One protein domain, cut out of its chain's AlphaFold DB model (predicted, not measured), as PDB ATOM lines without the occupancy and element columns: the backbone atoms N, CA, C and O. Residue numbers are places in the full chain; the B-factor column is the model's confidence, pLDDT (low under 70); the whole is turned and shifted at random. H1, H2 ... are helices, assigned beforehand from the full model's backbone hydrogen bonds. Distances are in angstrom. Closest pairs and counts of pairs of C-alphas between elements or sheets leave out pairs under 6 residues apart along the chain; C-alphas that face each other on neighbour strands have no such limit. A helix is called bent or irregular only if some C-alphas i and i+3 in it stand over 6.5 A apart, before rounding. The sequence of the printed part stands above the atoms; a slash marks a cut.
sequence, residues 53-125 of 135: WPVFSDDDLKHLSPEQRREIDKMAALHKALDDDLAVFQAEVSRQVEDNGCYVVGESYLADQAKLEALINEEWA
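What this domain is: This is residues 53 to 125 of the 135 residues of the protein "Os11g0603700 protein" of Oryza sativa subsp. japonica (UniProt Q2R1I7). Picture a hook: one long helix, H2, makes the longest axis, and past its last residue a short link turns back into a second, shorter arm, H3, with open space between the two. The small helix H1 sits beside the first turns of H2, at the end far from that link, while H3 with the link residues 105 to 108 stands free. The printed part has 73 residues with three named helices, H1, H2 and H3 in that order, and no named strand, and its class is all helix. The whole is extended, with a radius of gyration of the C-alphas of 18.9 A, and flat, its C-alphas spanning 50 by 38 by 15 A.

How they stand to each other: Start at residue 53 and read on to H1, residues 58 to 62. A tight link of 3 residues leads from there to H2, residues 66 to 100. Look at Leu 61 and Arg 69: H1 and H2 are close but not clearly touching, and these are their closest C-alphas, 7.3 A apart. Further on, residues 84 to 91, which belong to H2, stand free. After Asn 100 a short link of 8 residues leads to H3, residues 109 to 125. H2 and H3 are apart, and H1 and H3 are apart too. In the backbone of H1, H2 and H3, every O i to N i+4 pair is within hydrogen-bond range.

Where its parts are: Find C-alpha 58 at (59.258, 52.284, -38.963), where H1, residues 58 to 62, begins; it has 5 residues. Then find C-alpha 66 at (50.571, 45.207, -47.887); from there H2 runs through 35 residues to C-alpha 100 at (41.442, 38.018, 1.491), 50.7 A from first to last C-alpha. Watch z along H2: its N-to-C direction is (-0.18, -0.05, 0.98). H3 begins at Tyr 109 and runs through 17 residues to C-alpha 125 at (57.651, 14.806, -26.945), 24.1 A from first to last C-alpha, with z now falling. None of the three helices is bent.

The domain as a whole: The two C-alphas farthest apart are those of His 63 and Asn 100, at 51.8 A. From the first printed C-alpha, of Trp 53, to the last, of Ala 125, is 31.3 A. The printed part has no cut, and neither of its two links between helices is long. The mean pLDDT of the printed part is 92.6, and no printed residue is under 70; look in the B-factor column at H1, where the mean is 85, and at H2, where it is 95.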
ATOM      1  N   TRP A  53      52.511  46.486 -28.398       85.02
ATOM      2  CA  TRP A  53      52.829  45.630 -29.533       85.02
ATOM      3  C   TRP A  53      52.184  46.189 -30.815       85.02
ATOM      4  O   TRP A  53      51.073  46.722 -30.759       85.02
ATOM      5  N   PRO A  54      52.826  46.063 -31.987       81.27
ATOM      6  CA  PRO A  54      54.123  45.440 -32.211       81.27
ATOM      7  C   PRO A  54      55.296  46.345 -31.844       81.27
ATOM      8  O   PRO A  54      55.235  47.563 -31.987       81.27
ATOM      9  N   VAL A  55      56.412  45.719 -31.471       82.02
ATOM     10  CA  VAL A  55      57.700  46.390 -31.237       82.02
ATOM     11  C   VAL A  55      58.498  46.475 -32.553       82.02
ATOM     12  O   VAL A  55      59.678  46.142 -32.598       82.02
ATOM     13  N   PHE A  56      57.836  46.851 -33.654       82.31
ATOM     14  CA  PHE A  56      58.488  47.069 -34.953       82.31
ATOM     15  C   PHE A  56      58.860  48.540 -35.112       82.31
ATOM     16  O   PHE A  56      58.053  49.427 -34.828       82.31
ATOM     17  N   SER A  57      60.069  48.806 -35.598       82.29
ATOM     18  CA  SER A  57      60.469  50.145 -36.022       82.29
ATOM     19  C   SER A  57      59.799  50.522 -37.347       82.29
ATOM     20  O   SER A  57      59.386  49.663 -38.129       82.29
ATOM     21  N   ASP A  58      59.740  51.819 -37.655       83.06
ATOM     22  CA  ASP A  58      59.258  52.284 -38.963       83.06
ATOM     23  C   ASP A  58      60.054  51.671 -40.129       83.06
ATOM     24  O   ASP A  58      59.499  51.447 -41.207       83.06
ATOM     25  N   ASP A  59      61.346  51.387 -39.923       86.64
ATOM     26  CA  ASP A  59      62.203  50.738 -40.918       86.64
ATOM     27  C   ASP A  59      61.819  49.270 -41.136       86.64
ATOM     28  O   ASP A  59      61.721  48.844 -42.289       86.64
ATOM     29  N   ASP A  60      61.479  48.533 -40.075       85.73
ATOM     30  CA  ASP A  60      60.972  47.158 -40.192       85.73
ATOM     31  C   ASP A  60      59.687  47.126 -41.021       85.73
ATOM     32  O   ASP A  60      59.514  46.290 -41.912       85.73
ATOM     33  N   LEU A  61      58.802  48.096 -40.786       84.36
ATOM     34  CA  LEU A  61      57.532  48.172 -41.492       84.36
ATOM     35  C   LEU A  61      57.724  48.467 -42.985       84.36
ATOM     36  O   LEU A  61      56.973  47.928 -43.799       84.36
ATOM     37  N   LYS A  62      58.710  49.289 -43.386       87.16
ATOM     38  CA  LYS A  62      58.945  49.697 -44.794       87.16
ATOM     39  C   LYS A  62      59.110  48.524 -45.754       87.16
ATOM     40  O   LYS A  62      58.656  48.630 -46.891       87.16
ATOM     41  N   HIS A  63      59.711  47.429 -45.304       87.38
ATOM     42  CA  HIS A  63      60.005  46.268 -46.145       87.38
ATOM     43  C   HIS A  63      58.837  45.288 -46.286       87.38
ATOM     44  O   HIS A  63      58.912  44.356 -47.085       87.38
ATOM     45  N   LEU A  64      57.750  45.508 -45.547       89.41
ATOM     46  CA  LEU A  64      56.610  44.607 -45.543       89.41
ATOM     47  C   LEU A  64      55.672  44.848 -46.719       89.41
ATOM     48  O   LEU A  64      55.299  45.989 -47.030       89.41
ATOM     49  N   SER A  65      55.213  43.745 -47.306       92.71
ATOM     50  CA  SER A  65      54.117  43.756 -48.267       92.71
ATOM     51  C   SER A  65      52.831  44.293 -47.616       92.71
ATOM     52  O   SER A  65      52.658  44.224 -46.392       92.71
ATOM     53  N   PRO A  66      51.872  44.799 -48.412       92.91
ATOM     54  CA  PRO A  66      50.571  45.207 -47.887       92.91
ATOM     55  C   PRO A  66      49.836  44.092 -47.126       92.91
ATOM     56  O   PRO A  66      49.106  44.377 -46.181       92.91
ATOM     57  N   GLU A  67      50.018  42.827 -47.516       95.01
ATOM     58  CA  GLU A  67      49.413  41.678 -46.830       95.01
ATOM     59  C   GLU A  67      50.056  41.438 -45.464       95.01
ATOM     60  O   GLU A  67      49.338  41.258 -44.484       95.01
ATOM     61  N   GLN A  68      51.387  41.511 -45.381       92.67
ATOM     62  CA  GLN A  68      52.111  41.374 -44.115       92.67
ATOM     63  C   GLN A  68      51.725  42.482 -43.132       92.67
ATOM     64  O   GLN A  68      51.488  42.206 -41.960       92.67
ATOM     65  N   ARG A  69      51.580  43.724 -43.612       90.32
ATOM     66  CA  ARG A  69      51.114  44.848 -42.782       90.32
ATOM     67  C   ARG A  69      49.708  44.613 -42.233       90.32
ATOM     68  O   ARG A  69      49.494  44.791 -41.043       90.32
ATOM     69  N   ARG A  70      48.776  44.138 -43.068       92.45
ATOM     70  CA  ARG A  70      47.420  43.780 -42.614       92.45
ATOM     71  C   ARG A  70      47.437  42.683 -41.557       92.45
ATOM     72  O   ARG A  70      46.592  42.696 -40.670       92.45
ATOM     73  N   GLU A  71      48.342  41.718 -41.671       92.97
ATOM     74  CA  GLU A  71      48.457  40.654 -40.676       92.97
ATOM     75  C   GLU A  71      49.003  41.179 -39.347       92.97
ATOM     76  O   GLU A  71      48.448  40.870 -38.295       92.97
ATOM     77  N   ILE A  72      50.005  42.060 -39.393       91.73
ATOM     78  CA  ILE A  72      50.497  42.762 -38.202       91.73
ATOM     79  C   ILE A  72      49.383  43.576 -37.548       91.73
ATOM     80  O   ILE A  72      49.214  43.475 -36.339       91.73
ATOM     81  N   ASP A  73      48.584  44.320 -38.317       90.95
ATOM     82  CA  ASP A  73      47.476  45.109 -37.769       90.95
ATOM     83  C   ASP A  73      46.445  44.225 -37.042       90.95
ATOM     84  O   ASP A  73      45.954  44.589 -35.970       90.95
ATOM     85  N   LYS A  74      46.139  43.032 -37.576       93.81
ATOM     86  CA  LYS A  74      45.261  42.063 -36.894       93.81
ATOM     87  C   LYS A  74      45.880  41.548 -35.601       93.81
ATOM     88  O   LYS A  74      45.186  41.469 -34.590       93.81
ATOM     89  N   MET A  75      47.161  41.188 -35.630       92.73
ATOM     90  CA  MET A  75      47.868  40.711 -34.440       92.73
ATOM     91  C   MET A  75      47.975  41.813 -33.382       92.73
ATOM     92  O   MET A  75      47.822  41.532 -32.199       92.73
ATOM     93  N   ALA A  76      48.129  43.072 -33.795       91.80
ATOM     94  CA  ALA A  76      48.155  44.223 -32.901       91.80
ATOM     95  C   ALA A  76      46.800  44.453 -32.236       91.80
ATOM     96  O   ALA A  76      46.731  44.682 -31.030       91.80
ATOM     97  N   ALA A  77      45.710  44.327 -32.997       92.86
ATOM     98  CA  ALA A  77      44.363  44.387 -32.442       92.86
ATOM     99  C   ALA A  77      44.108  43.253 -31.434       92.86
ATOM    100  O   ALA A  77      43.532  43.500 -30.375       92.86
ATOM    101  N   LEU A  78      44.568  42.033 -31.734       94.06
ATOM    102  CA  LEU A  78      44.473  40.898 -30.814       94.06
ATOM    103  C   LEU A  78      45.300  41.129 -29.544       94.06
ATOM    104  O   LEU A  78      44.783  40.938 -28.449       94.06
ATOM    105  N   HIS A  79      46.548  41.581 -29.678       93.34
ATOM    106  CA  HIS A  79      47.406  41.897 -28.536       93.34
ATOM    107  C   HIS A  79      46.766  42.954 -27.643       93.34
ATOM    108  O   HIS A  79      46.718  42.788 -26.431       93.34
ATOM    109  N   LYS A  80      46.202  44.012 -28.237       92.80
ATOM    110  CA  LYS A  80      45.499  45.041 -27.473       92.80
ATOM    111  C   LYS A  80      44.314  44.459 -26.693       92.80
ATOM    112  O   LYS A  80      44.121  44.820 -25.538       92.80
ATOM    113  N   ALA A  81      43.520  43.581 -27.308       94.43
ATOM    114  CA  ALA A  81      42.405  42.937 -26.616       94.43
ATOM    115  C   ALA A  81      42.894  42.098 -25.422       94.43
ATOM    116  O   ALA A  81      42.333  42.197 -24.336       94.43
ATOM    117  N   LEU A  82      43.989  41.352 -25.596       94.69
ATOM    118  CA  LEU A  82      44.610  40.581 -24.517       94.69
ATOM    119  C   LEU A  82      45.175  41.475 -23.403       94.69
ATOM    120  O   LEU A  82      45.038  41.135 -22.233       94.69
ATOM    121  N   ASP A  83      45.772  42.621 -23.741       94.62
ATOM    122  CA  ASP A  83      46.251  43.602 -22.758       94.62
ATOM    123  C   ASP A  83      45.102  44.209 -21.941       94.62
ATOM    124  O   ASP A  83      45.239  44.410 -20.730       94.62
ATOM    125  N   ASP A  84      43.977  44.515 -22.596       95.08
ATOM    126  CA  ASP A  84      42.777  45.034 -21.938       95.08
ATOM    127  C   ASP A  84      42.198  43.973 -20.977       95.08
ATOM    128  O   ASP A  84      41.909  44.284 -19.816       95.08
ATOM    129  N   ASP A  85      42.105  42.712 -21.412       96.18
ATOM    130  CA  ASP A  85      41.661  41.583 -20.581       96.18
ATOM    131  C   ASP A  85      42.618  41.335 -19.400       96.18
ATOM    132  O   ASP A  85      42.177  41.133 -18.264       96.18
ATOM    133  N   LEU A  86      43.933  41.411 -19.633       96.00
ATOM    134  CA  LEU A  86      44.944  41.294 -18.584       96.00
ATOM    135  C   LEU A  86      44.801  42.412 -17.547       96.00
ATOM    136  O   LEU A  86      44.937  42.148 -16.356       96.00
ATOM    137  N   ALA A  87      44.499  43.645 -17.961       95.72
ATOM    138  CA  ALA A  87      44.283  44.750 -17.030       95.72
ATOM    139  C   ALA A  87      43.066  44.507 -16.121       95.72
ATOM    140  O   ALA A  87      43.135  44.771 -14.918       95.72
ATOM    141  N   VAL A  88      41.974  43.965 -16.670       97.16
ATOM    142  CA  VAL A  88      40.797  43.557 -15.883       97.16
ATOM    143  C   VAL A  88      41.168  42.443 -14.905       97.16
ATOM    144  O   VAL A  88      40.808  42.507 -13.729       97.16
ATOM    145  N   PHE A  89      41.926  41.447 -15.363       96.27
ATOM    146  CA  PHE A  89      42.359  40.335 -14.525       96.27
ATOM    147  C   PHE A  89      43.302  40.776 -13.397       96.27
ATOM    148  O   PHE A  89      43.091  40.400 -12.247       96.27
ATOM    149  N   GLN A  90      44.290  41.627 -13.684       97.56
ATOM    150  CA  GLN A  90      45.181  42.210 -12.676       97.56
ATOM    151  C   GLN A  90      44.393  42.982 -11.614       97.56
ATOM    152  O   GLN A  90      44.660  42.813 -10.428       97.56
ATOM    153  N   ALA A  91      43.394  43.776 -12.014       97.31
ATOM    154  CA  ALA A  91      42.544  44.498 -11.068       97.31
ATOM    155  C   ALA A  91      41.752  43.548 -10.152       97.31
ATOM    156  O   ALA A  91      41.644  43.799  -8.951       97.31
ATOM    157  N   GLU A  92      41.232  42.441 -10.689       96.83
ATOM    158  CA  GLU A  92      40.546  41.417  -9.896       96.83
ATOM    159  C   GLU A  92      41.498  40.696  -8.932       96.83
ATOM    160  O   GLU A  92      41.155  40.495  -7.765       96.83
ATOM    161  N   VAL A  93      42.707  40.349  -9.386       96.80
ATOM    162  CA  VAL A  93      43.735  39.733  -8.537       96.80
ATOM    163  C   VAL A  93      44.128  40.675  -7.402       96.80
ATOM    164  O   VAL A  93      44.111  40.250  -6.246       96.80
ATOM    165  N   SER A  94      44.404  41.950  -7.699       97.25
ATOM    166  CA  SER A  94      44.692  42.970  -6.683       97.25
ATOM    167  C   SER A  94      43.572  43.059  -5.651       97.25
ATOM    168  O   SER A  94      43.839  42.961  -4.457       97.25
ATOM    169  N   ARG A  95      42.314  43.157  -6.100       97.65
ATOM    170  CA  ARG A  95      41.145  43.254  -5.218       97.65
ATOM    171  C   ARG A  95      41.017  42.044  -4.293       97.65
ATOM    172  O   ARG A  95      40.843  42.210  -3.092       97.65
ATOM    173  N   GLN A  96      41.126  40.822  -4.816       96.46
ATOM    174  CA  GLN A  96      41.026  39.621  -3.981       96.46
ATOM    175  C   GLN A  96      42.178  39.502  -2.979       96.46
ATOM    176  O   GLN A  96      41.957  39.066  -1.851       96.46
ATOM    177  N   VAL A  97      43.392  39.890  -3.374       96.29
ATOM    178  CA  VAL A  97      44.554  39.891  -2.479       96.29
ATOM    179  C   VAL A  97      44.386  40.934  -1.373       96.29
ATOM    180  O   VAL A  97      44.701  40.635  -0.224       96.29
ATOM    181  N   GLU A  98      43.846  42.115  -1.678       96.30
ATOM    182  CA  GLU A  98      43.507  43.136  -0.677       96.30
ATOM    183  C   GLU A  98      42.418  42.654   0.295       96.30
ATOM    184  O   GLU A  98      42.566  42.817   1.507       96.30
ATOM    185  N   ASP A  99      41.363  42.016  -0.219       95.51
ATOM    186  CA  ASP A  99      40.216  41.565   0.577       95.51
ATOM    187  C   ASP A  99      40.537  40.328   1.443       95.51
ATOM    188  O   ASP A  99      40.114  40.242   2.598       95.51
ATOM    189  N   ASN A 100      41.279  39.355   0.899       92.62
ATOM    190  CA  ASN A 100      41.442  38.018   1.491       92.62
ATOM    191  C   ASN A 100      42.893  37.663   1.857       92.62
ATOM    192  O   ASN A 100      43.140  36.591   2.416       92.62
ATOM    193  N   GLY A 101      43.868  38.499   1.496       93.76
ATOM    194  CA  GLY A 101      45.299  38.199   1.625       93.76
ATOM    195  C   GLY A 101      45.820  37.151   0.636       93.76
ATOM    196  O   GLY A 101      46.975  36.744   0.738       93.76
ATOM    197  N   CYS A 102      44.986  36.674  -0.294       93.10
ATOM    198  CA  CYS A 102      45.336  35.666  -1.294       93.10
ATOM    199  C   CYS A 102      44.377  35.711  -2.492       93.10
ATOM    200  O   CYS A 102      43.288  36.277  -2.408       93.10
ATOM    201  N   TYR A 103      44.775  35.078  -3.599       94.85
ATOM    202  CA  TYR A 103      43.905  34.864  -4.753       94.85
ATOM    203  C   TYR A 103      43.349  33.437  -4.747       94.85
ATOM    204  O   TYR A 103      44.114  32.464  -4.710       94.85
ATOM    205  N   VAL A 104      42.022  33.310  -4.790       94.12
ATOM    206  CA  VAL A 104      41.329  32.016  -4.765       94.12
ATOM    207  C   VAL A 104      40.993  31.608  -6.196       94.12
ATOM    208  O   VAL A 104      40.332  32.344  -6.927       94.12
ATOM    209  N   VAL A 105      41.430  30.422  -6.605       92.62
ATOM    210  CA  VAL A 105      41.138  29.876  -7.937       92.62
ATOM    211  C   VAL A 105      39.907  28.970  -7.901       92.62
ATOM    212  O   VAL A 105      39.530  28.428  -6.861       92.62
ATOM    213  N   GLY A 106      39.265  28.795  -9.059       91.36
ATOM    214  CA  GLY A 106      38.129  27.886  -9.197       91.36
ATOM    215  C   GLY A 106      38.507  26.435  -8.886       91.36
ATOM    216  O   GLY A 106      39.646  26.021  -9.092       91.36
ATOM    217  N   GLU A 107      37.543  25.634  -8.428       90.87
ATOM    218  CA  GLU A 107      37.782  24.242  -8.010       90.87
ATOM    219  C   GLU A 107      38.419  23.368  -9.106       90.87
ATOM    220  O   GLU A 107      39.181  22.450  -8.799       90.87
ATOM    221  N   SER A 108      38.144  23.659 -10.384       91.41
ATOM    222  CA  SER A 108      38.709  22.919 -11.517       91.41
ATOM    223  C   SER A 108      40.151  23.298 -11.847       91.41
ATOM    224  O   SER A 108      40.800  22.548 -12.571       91.41
ATOM    225  N   TYR A 109      40.675  24.403 -11.303       91.55
ATOM    226  CA  TYR A 109      41.954  24.989 -11.708       91.55
ATOM    227  C   TYR A 109      43.094  23.969 -11.723       91.55
ATOM    228  O   TYR A 109      43.782  23.830 -12.726       91.55
ATOM    229  N   LEU A 110      43.250  23.189 -10.648       90.20
ATOM    230  CA  LEU A 110      44.322  22.191 -10.558       90.20
ATOM    231  C   LEU A 110      44.133  21.036 -11.550       90.20
ATOM    232  O   LEU A 110      45.106  20.517 -12.092       90.20
ATOM    233  N   ALA A 111      42.886  20.635 -11.805       93.23
ATOM    234  CA  ALA A 111      42.589  19.590 -12.779       93.23
ATOM    235  C   ALA A 111      42.828  20.081 -14.213       93.23
ATOM    236  O   ALA A 111      43.328  19.325 -15.044       93.23
ATOM    237  N   ASP A 112      42.489  21.332 -14.507       93.37
ATOM    238  CA  ASP A 112      42.685  21.934 -15.824       93.37
ATOM    239  C   ASP A 112      44.165  22.244 -16.080       93.37
ATOM    240  O   ASP A 112      44.663  21.950 -17.167       93.37
ATOM    241  N   GLN A 113      44.898  22.698 -15.058       92.00
ATOM    242  CA  GLN A 113      46.353  22.826 -15.102       92.00
ATOM    243  C   GLN A 113      47.019  21.472 -15.393       92.00
ATOM    244  O   GLN A 113      47.835  21.383 -16.306       92.00
ATOM    245  N   ALA A 114      46.627  20.398 -14.698       94.14
ATOM    246  CA  ALA A 114      47.184  19.064 -14.935       94.14
ATOM    247  C   ALA A 114      46.893  18.537 -16.355       94.14
ATOM    248  O   ALA A 114      47.747  17.890 -16.964       94.14
ATOM    249  N   LYS A 115      45.706  18.822 -16.913       96.44
ATOM    250  CA  LYS A 115      45.385  18.488 -18.315       96.44
ATOM    251  C   LYS A 115      46.267  19.265 -19.290       96.44
ATOM    252  O   LYS A 115      46.742  18.682 -20.261       96.44
ATOM    253  N   LEU A 116      46.476  20.558 -19.040       94.04
ATOM    254  CA  LEU A 116      47.319  21.402 -19.883       94.04
ATOM    255  C   LEU A 116      48.780  20.943 -19.840       94.04
ATOM    256  O   LEU A 116      49.398  20.805 -20.890       94.04
ATOM    257  N   GLU A 117      49.314  20.639 -18.658       95.26
ATOM    258  CA  GLU A 117      50.664  20.085 -18.500       95.26
ATOM    259  C   GLU A 117      50.818  18.745 -19.233       95.26
ATOM    260  O   GLU A 117      51.822  18.524 -19.908       95.26
ATOM    261  N   ALA A 118      49.818  17.860 -19.158       96.40
ATOM    262  CA  ALA A 118      49.829  16.598 -19.896       96.40
ATOM    263  C   ALA A 118      49.859  16.820 -21.418       96.40
ATOM    264  O   ALA A 118      50.653  16.177 -22.103       96.40
ATOM    265  N   LEU A 119      49.053  17.758 -21.926       96.12
ATOM    266  CA  LEU A 119      49.043  18.124 -23.343       96.12
ATOM    267  C   LEU A 119      50.386  18.720 -23.780       96.12
ATOM    268  O   LEU A 119      50.930  18.306 -24.797       96.12
ATOM    269  N   ILE A 120      50.943  19.655 -23.002       95.12
ATOM    270  CA  ILE A 120      52.253  20.253 -23.286       95.12
ATOM    271  C   ILE A 120      53.311  19.157 -23.360       95.12
ATOM    272  O   ILE A 120      54.046  19.111 -24.337       95.12
ATOM    273  N   ASN A 121      53.362  18.248 -22.384       94.97
ATOM    274  CA  ASN A 121      54.333  17.154 -22.374       94.97
ATOM    275  C   ASN A 121      54.177  16.219 -23.581       94.97
ATOM    276  O   ASN A 121      55.178  15.784 -24.151       94.97
ATOM    277  N   GLU A 122      52.940  15.913 -23.978       95.24
ATOM    278  CA  GLU A 122      52.664  15.110 -25.168       95.24
ATOM    279  C   GLU A 122      53.171  15.803 -26.441       95.24
ATOM    280  O   GLU A 122      53.876  15.186 -27.239       95.24
ATOM    281  N   GLU A 123      52.855  17.086 -26.627       94.85
ATOM    282  CA  GLU A 123      53.287  17.851 -27.799       94.85
ATOM    283  C   GLU A 123      54.805  18.076 -27.813       94.85
ATOM    284  O   GLU A 123      55.446  17.901 -28.848       94.85
ATOM    285  N   TRP A 124      55.417  18.366 -26.662       93.51
ATOM    286  CA  TRP A 124      56.868  18.545 -26.534       93.51
ATOM    287  C   TRP A 124      57.646  17.274 -26.890       93.51
ATOM    288  O   TRP A 124      58.738  17.347 -27.456       93.51
ATOM    289  N   ALA A 125      57.077  16.102 -26.592       93.18
ATOM    290  CA  ALA A 125      57.651  14.806 -26.945       93.18
ATOM    291  C   ALA A 125      57.538  14.477 -28.444       93.18
ATOM    292  O   ALA A 125      58.308  13.654 -28.941       93.18
TER     293      ALA A 125